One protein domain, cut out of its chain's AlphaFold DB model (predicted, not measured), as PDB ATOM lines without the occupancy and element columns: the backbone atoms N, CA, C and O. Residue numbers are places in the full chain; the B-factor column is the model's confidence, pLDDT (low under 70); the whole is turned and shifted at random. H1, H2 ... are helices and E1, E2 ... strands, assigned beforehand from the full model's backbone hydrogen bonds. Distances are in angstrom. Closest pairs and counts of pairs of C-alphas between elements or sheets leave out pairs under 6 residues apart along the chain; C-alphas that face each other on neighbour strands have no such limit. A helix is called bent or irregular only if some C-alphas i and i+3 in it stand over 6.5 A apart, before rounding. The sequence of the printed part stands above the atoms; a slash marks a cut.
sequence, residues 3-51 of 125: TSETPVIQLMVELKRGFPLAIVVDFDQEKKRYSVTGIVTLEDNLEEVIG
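AT A GLANCE: This is residues 3 to 51 of the 125 residues of an uncharacterized protein of Cylicostephanus goldi (UniProt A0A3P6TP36). What does the model look like at first sight? It is a long hairpin of two strands, E1 and E2, with two helices, H1 and H2, meeting at a steep tilt by its open end, while residues 28 to 33 at its turn stick out free. The hairpin makes much of the longest axis, and H2 runs on from the end of E2 to the other extreme of the model. What is it made of? The printed part has 49 residues with two named helices and two named strands in the order H1, E1, E2, H2, the sheet is E1 - E2, antiparallel, and the class is mixed, helices and strands. How compact is it? It is loose, with a radius of gyration of the C-alphas of 12.4 A, and elongated, with spans of 39 by 22 by 15 A.

HOW THE PARTS SIT: How do the two strands pair? E1, residues 21 to 28, and E2, residues 33 to 41, are antiparallel neighbours and form a hairpin, with 154 degrees between their N-to-C directions. The C-alphas of 21 and 41 face each other at 4.5 A, and those of 28 and 33 at 5.5 A. Which backbone atoms show the pairing? N 22 and O 40 are 2.8 A apart, and N 35 and O 26 are 2.8 A apart, both within hydrogen-bond range. O 24 is within hydrogen-bond range of both N 37, at 2.9 A, and N 38, at 3.4 A. How do the helices stand to each other? H1, residues 8 to 17, and H2, residues 42 to 50, touch, with 4 pairs of C-alphas within 8 A, the closest being those of Leu 15 and Leu 42 at 6.3 A. Their lines stand at a steep tilt of 59 degrees, and they run opposite ways. Where do the helices come nearest to the strands, and how do their backbones run? The closest C-alphas of H1 and E1 are those of Leu 15 and Leu 21, 6.6 A apart, and the closest of E1 and H2 are those of Leu 21 and Leu 42, also 6.6 A apart. In H1 every O i to N i+4 pair is within hydrogen-bond range, and in H2 3 of 5 are.

IN THESE COORDINATES: Where do the strands begin and end? E1 runs from Leu 21, C-alpha at (-45.806, 34.119, 19.051), to Asp 28, 23.0 A from first to last C-alpha. E2 runs from Arg 33, C-alpha at (-49.972, 56.245, 20.103), to Thr 41, 24.0 A. Where are the helices? H1 runs from Val 8, C-alpha at (-34.655, 38.879, 24.558), to Arg 17, 14.3 A. H2 runs from Leu 42 to Ile 50, C-alpha at (-29.258, 26.569, 14.937), 12.4 A. Neither helix is bent.

THE WHOLE: How far does the model reach? The two C-alphas farthest apart are those of Glu 30 and Ile 50, at 39.6 A, and the first and last printed C-alphas, those of Thr 3 and Gly 51, are 25.5 A apart. Are there cuts or long links? The printed part has no cut, and the links H1 to E1, with 3 residues, E1 to E2, with 4, and E2 to H2, with 0, are tight. How confident is the model? The mean pLDDT of the printed part is 85.7, and no printed residue is under 70. The mean is 90 in E1 and in E2, 85 in H1 and 78 in H2.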
ATOM      1  N   THR A   3     -42.707  45.211  24.231       87.81
ATOM      2  CA  THR A   3     -42.088  46.438  23.721       87.81
ATOM      3  C   THR A   3     -40.751  46.116  23.069       87.81
ATOM      4  O   THR A   3     -40.113  45.120  23.414       87.81
ATOM      5  N   SER A   4     -40.299  46.980  22.161       82.69
ATOM      6  CA  SER A   4     -38.971  46.901  21.532       82.69
ATOM      7  C   SER A   4     -37.813  46.930  22.542       82.69
ATOM      8  O   SER A   4     -36.735  46.424  22.256       82.69
ATOM      9  N   GLU A   5     -38.038  47.473  23.738       86.19
ATOM     10  CA  GLU A   5     -37.047  47.562  24.818       86.19
ATOM     11  C   GLU A   5     -36.972  46.299  25.696       86.19
ATOM     12  O   GLU A   5     -36.104  46.195  26.565       86.19
ATOM     13  N   THR A   6     -37.891  45.342  25.518       86.75
ATOM     14  CA  THR A   6     -37.945  44.141  26.363       86.75
ATOM     15  C   THR A   6     -36.734  43.238  26.082       86.75
ATOM     16  O   THR A   6     -36.517  42.863  24.928       86.75
ATOM     17  N   PRO A   7     -35.953  42.824  27.102       86.94
ATOM     18  CA  PRO A   7     -34.804  41.948  26.890       86.94
ATOM     19  C   PRO A   7     -35.199  40.604  26.268       86.94
ATOM     20  O   PRO A   7     -36.140  39.950  26.725       86.94
ATOM     21  N   VAL A   8     -34.408  40.135  25.296       83.62
ATOM     22  CA  VAL A   8     -34.655  38.879  24.558       83.62
ATOM     23  C   VAL A   8     -34.801  37.679  25.494       83.62
ATOM     24  O   VAL A   8     -35.703  36.867  25.330       83.62
ATOM     25  N   ILE A   9     -33.980  37.594  26.544       84.56
ATOM     26  CA  ILE A   9     -34.045  36.493  27.519       84.56
ATOM     27  C   ILE A   9     -35.413  36.447  28.214       84.56
ATOM     28  O   ILE A   9     -35.967  35.368  28.425       84.56
ATOM     29  N   GLN A  10     -35.972  37.609  28.561       87.19
ATOM     30  CA  GLN A  10     -37.288  37.683  29.188       87.19
ATOM     31  C   GLN A  10     -38.380  37.267  28.197       87.19
ATOM     32  O   GLN A  10     -39.214  36.425  28.532       87.19
ATOM     33  N   LEU A  11     -38.313  37.779  26.966       84.94
ATOM     34  CA  LEU A  11     -39.210  37.393  25.880       84.94
ATOM     35  C   LEU A  11     -39.185  35.873  25.645       84.94
ATOM     36  O   LEU A  11     -40.237  35.246  25.590       84.94
ATOM     37  N   MET A  12     -38.006  35.250  25.590       82.50
ATOM     38  CA  MET A  12     -37.866  33.801  25.403       82.50
ATOM     39  C   MET A  12     -38.521  32.996  26.533       82.50
ATOM     40  O   MET A  12     -39.129  31.955  26.280       82.50
ATOM     41  N   VAL A  13     -38.421  33.454  27.785       84.62
ATOM     42  CA  VAL A  13     -39.079  32.789  28.923       84.62
ATOM     43  C   VAL A  13     -40.601  32.895  28.817       84.62
ATOM     44  O   VAL A  13     -41.299  31.921  29.115       84.62
ATOM     45  N   GLU A  14     -41.115  34.045  28.386       85.25
ATOM     46  CA  GLU A  14     -42.547  34.267  28.168       85.25
ATOM     47  C   GLU A  14     -43.079  33.409  27.009       85.25
ATOM     48  O   GLU A  14     -44.059  32.681  27.190       85.25
ATOM     49  N   LEU A  15     -42.383  33.395  25.867       85.69
ATOM     50  CA  LEU A  15     -42.722  32.585  24.691       85.69
ATOM     51  C   LEU A  15     -42.674  31.079  24.985       85.69
ATOM     52  O   LEU A  15     -43.509  30.327  24.492       85.69
ATOM     53  N   LYS A  16     -41.741  30.630  25.835       84.00
ATOM     54  CA  LYS A  16     -41.621  29.219  26.235       84.00
ATOM     55  C   LYS A  16     -42.728  28.762  27.193       84.00
ATOM     56  O   LYS A  16     -43.028  27.570  27.250       84.00
ATOM     57  N   ARG A  17     -43.292  29.669  27.997       82.88
ATOM     58  CA  ARG A  17     -44.359  29.356  28.969       82.88
ATOM     59  C   ARG A  17     -45.765  29.530  28.403       82.88
ATOM     60  O   ARG A  17     -46.696  28.943  28.949       82.88
ATOM     61  N   GLY A  18     -45.916  30.362  27.379       80.81
ATOM     62  CA  GLY A  18     -47.193  30.696  26.764       80.81
ATOM     63  C   GLY A  18     -47.267  30.269  25.301       80.81
ATOM     64  O   GLY A  18     -46.912  29.148  24.945       80.81
ATOM     65  N   PHE A  19     -47.771  31.176  24.467       82.25
ATOM     66  CA  PHE A  19     -47.804  31.002  23.020       82.25
ATOM     67  C   PHE A  19     -46.456  31.413  22.408       82.25
ATOM     68  O   PHE A  19     -45.956  32.485  22.752       82.25
ATOM     69  N   PRO A  20     -45.898  30.631  21.466       85.75
ATOM     70  CA  PRO A  20     -44.606  30.902  20.824       85.75
ATOM     71  C   PRO A  20     -44.683  32.012  19.755       85.75
ATOM     72  O   PRO A  20     -43.939  31.994  18.781       85.75
ATOM     73  N   LEU A  21     -45.586  32.978  19.932       88.62
ATOM     74  CA  LEU A  21     -45.806  34.119  19.051       88.62
ATOM     75  C   LEU A  21     -46.098  35.357  19.902       88.62
ATOM     76  O   LEU A  21     -46.966  35.327  20.778       88.62
ATOM     77  N   ALA A  22     -45.423  36.464  19.613       88.69
ATOM     78  CA  ALA A  22     -45.667  37.747  20.252       88.69
ATOM     79  C   ALA A  22     -45.756  38.884  19.229       88.69
ATOM     80  O   ALA A  22     -45.082  38.888  18.206       88.69
ATOM     81  N   ILE A  23     -46.599  39.873  19.529       90.75
ATOM     82  CA  ILE A  23     -46.698  41.120  18.762       90.75
ATOM     83  C   ILE A  23     -45.811  42.162  19.441       90.75
ATOM     84  O   ILE A  23     -45.980  42.429  20.640       90.75
ATOM     85  N   VAL A  24     -44.901  42.739  18.659       90.00
ATOM     86  CA  VAL A  24     -43.997  43.816  19.062       90.00
ATOM     87  C   VAL A  24     -44.666  45.150  18.777       90.00
ATOM     88  O   VAL A  24     -45.110  45.419  17.656       90.00
ATOM     89  N   VAL A  25     -44.747  45.989  19.802       92.12
ATOM     90  CA  VAL A  25     -45.407  47.290  19.728       92.12
ATOM     91  C   VAL A  25     -44.489  48.353  20.296       92.12
ATOM     92  O   VAL A  25     -43.930  48.183  21.378       92.12
ATOM     93  N   ASP A  26     -44.380  49.462  19.579       91.44
ATOM     94  CA  ASP A  26     -43.633  50.633  20.009       91.44
ATOM     95  C   ASP A  26     -44.584  51.775  20.379       91.44
ATOM     96  O   ASP A  26     -45.689  51.892  19.834       91.44
ATOM     97  N   PHE A  27     -44.177  52.609  21.328       90.81
ATOM     98  CA  PHE A  27     -44.955  53.760  21.763       90.81
ATOM     99  C   PHE A  27     -44.309  55.057  21.282       90.81
ATOM    100  O   PHE A  27     -43.273  55.488  21.784       90.81
ATOM    101  N   ASP A  28     -44.979  55.728  20.347       90.88
ATOM    102  CA  ASP A  28     -44.582  57.053  19.877       90.88
ATOM    103  C   ASP A  28     -44.984  58.099  20.932       90.88
ATOM    104  O   ASP A  28     -46.170  58.404  21.109       90.88
ATOM    105  N   GLN A  29     -43.990  58.644  21.642       90.25
ATOM    106  CA  GLN A  29     -44.193  59.642  22.699       90.25
ATOM    107  C   GLN A  29     -44.733  60.977  22.168       90.25
ATOM    108  O   GLN A  29     -45.508  61.638  22.864       90.25
ATOM    109  N   GLU A  30     -44.384  61.367  20.939       92.50
ATOM    110  CA  GLU A  30     -44.833  62.628  20.341       92.50
ATOM    111  C   GLU A  30     -46.302  62.539  19.929       92.50
ATOM    112  O   GLU A  30     -47.101  63.439  20.198       92.50
ATOM    113  N   LYS A  31     -46.686  61.417  19.310       91.81
ATOM    114  CA  LYS A  31     -48.057  61.190  18.829       91.81
ATOM    115  C   LYS A  31     -48.960  60.521  19.865       91.81
ATOM    116  O   LYS A  31     -50.147  60.366  19.585       91.81
ATOM    117  N   LYS A  32     -48.420  60.130  21.029       92.00
ATOM    118  CA  LYS A  32     -49.096  59.398  22.119       92.00
ATOM    119  C   LYS A  32     -49.893  58.191  21.621       92.00
ATOM    120  O   LYS A  32     -51.045  57.990  22.009       92.00
ATOM    121  N   ARG A  33     -49.309  57.405  20.717       91.69
ATOM    122  CA  ARG A  33     -49.972  56.245  20.103       91.69
ATOM    123  C   ARG A  33     -49.041  55.046  20.053       91.69
ATOM    124  O   ARG A  33     -47.837  55.190  19.888       91.69
ATOM    125  N   TYR A  34     -49.648  53.870  20.145       90.94
ATOM    126  CA  TYR A  34     -48.978  52.598  19.929       90.94
ATOM    127  C   TYR A  34     -48.951  52.270  18.436       90.94
ATOM    128  O   TYR A  34     -49.982  52.359  17.765       90.94
ATOM    129  N   SER A  35     -47.784  51.889  17.932       90.50
ATOM    130  CA  SER A  35     -47.590  51.390  16.575       90.50
ATOM    131  C   SER A  35     -47.139  49.941  16.636       90.50
ATOM    132  O   SER A  35     -46.233  49.601  17.392       90.50
ATOM    133  N   VAL A  36     -47.766  49.080  15.839       91.44
ATOM    134  CA  VAL A  36     -47.323  47.689  15.706       91.44
ATOM    135  C   VAL A  36     -46.086  47.673  14.820       91.44
ATOM    136  O   VAL A  36     -46.145  48.120  13.676       91.44
ATOM    137  N   THR A  37     -44.979  47.177  15.361       89.44
ATOM    138  CA  THR A  37     -43.698  47.085  14.649       89.44
ATOM    139  C   THR A  37     -43.611  45.783  13.866       89.44
ATOM    140  O   THR A  37     -43.143  45.771  12.733       89.44
ATOM    141  N   GLY A  38     -44.096  44.686  14.448       88.75
ATOM    142  CA  GLY A  38     -44.050  43.375  13.815       88.75
ATOM    143  C   GLY A  38     -44.507  42.257  14.740       88.75
ATOM    144  O   GLY A  38     -45.008  42.498  15.842       88.75
ATOM    145  N   ILE A  39     -44.329  41.027  14.275       90.12
ATOM    146  CA  ILE A  39     -44.479  39.815  15.077       90.12
ATOM    147  C   ILE A  39     -43.102  39.197  15.294       90.12
ATOM    148  O   ILE A  39     -42.216  39.376  14.466       90.12
ATOM    149  N   VAL A  40     -42.936  38.498  16.408       88.25
ATOM    150  CA  VAL A  40     -41.734  37.727  16.717       88.25
ATOM    151  C   VAL A  40     -42.156  36.346  17.189       88.25
ATOM    152  O   VAL A  40     -43.108  36.210  17.971       88.25
ATOM    153  N   THR A  41     -41.472  35.324  16.703       88.81
ATOM    154  CA  THR A  41     -41.726  33.935  17.073       88.81
ATOM    155  C   THR A  41     -40.594  33.385  17.935       88.81
ATOM    156  O   THR A  41     -39.517  33.974  18.080       88.81
ATOM    157  N   LEU A  42     -40.836  32.233  18.562       84.69
ATOM    158  CA  LEU A  42     -39.749  31.499  19.208       84.69
ATOM    159  C   LEU A  42     -38.751  30.938  18.178       84.69
ATOM    160  O   LEU A  42     -37.577  30.794  18.506       84.69
ATOM    161  N   GLU A  43     -39.209  30.644  16.961       82.12
ATOM    162  CA  GLU A  43     -38.406  30.081  15.871       82.12
ATOM    163  C   GLU A  43     -37.332  31.075  15.411       82.12
ATOM    164  O   GLU A  43     -36.174  30.676  15.319       82.12
ATOM    165  N   ASP A  44     -37.659  32.371  15.314       77.50
ATOM    166  CA  ASP A  44     -36.714  33.439  14.938       77.50
ATOM    167  C   ASP A  44     -35.482  33.477  15.866       77.50
ATOM    168  O   ASP A  44     -34.344  33.655  15.438       77.50
ATOM    169  N   ASN A  45     -35.699  33.277  17.171       74.38
ATOM    170  CA  ASN A  45     -34.615  33.281  18.160       74.38
ATOM    171  C   ASN A  45     -33.759  32.008  18.090       74.38
ATOM    172  O   ASN A  45     -32.596  32.008  18.491       74.38
ATOM    173  N   LEU A  46     -34.348  30.894  17.652       76.19
ATOM    174  CA  LEU A  46     -33.643  29.623  17.501       76.19
ATOM    175  C   LEU A  46     -32.878  29.561  16.179       76.19
ATOM    176  O   LEU A  46     -31.816  28.942  16.132       76.19
ATOM    177  N   GLU A  47     -33.379  30.229  15.143       80.88
ATOM    178  CA  GLU A  47     -32.755  30.332  13.829       80.88
ATOM    179  C   GLU A  47     -31.365  30.979  13.894       80.88
ATOM    180  O   GLU A  47     -30.425  30.478  13.277       80.88
ATOM    181  N   GLU A  48     -31.174  32.002  14.734       71.00
ATOM    182  CA  GLU A  48     -29.852  32.615  14.938       71.00
ATOM    183  C   GLU A  48     -28.816  31.621  15.507       71.00
ATOM    184  O   GLU A  48     -27.623  31.714  15.215       71.00
ATOM    185  N   VAL A  49     -29.257  30.641  16.305       74.81
ATOM    186  CA  VAL A  49     -28.371  29.695  17.009       74.81
ATOM    187  C   VAL A  49     -28.168  28.392  16.231       74.81
ATOM    188  O   VAL A  49     -27.090  27.799  16.293       74.81
ATOM    189  N   ILE A  50     -29.203  27.912  15.540       76.38
ATOM    190  CA  ILE A  50     -29.258  26.569  14.937       76.38
ATOM    191  C   ILE A  50     -29.186  26.635  13.396       76.38
ATOM    192  O   ILE A  50     -28.859  25.630  12.760       76.38
ATOM    193  N   GLY A  51     -29.393  27.814  12.797       76.19
ATOM    194  CA  GLY A  51     -29.550  28.017  11.353       76.19
ATOM    195  C   GLY A  51     -31.023  28.042  10.929       76.19
ATOM    196  O   GLY A  51     -31.901  27.807  11.753       76.19
TER     197      GLY A  51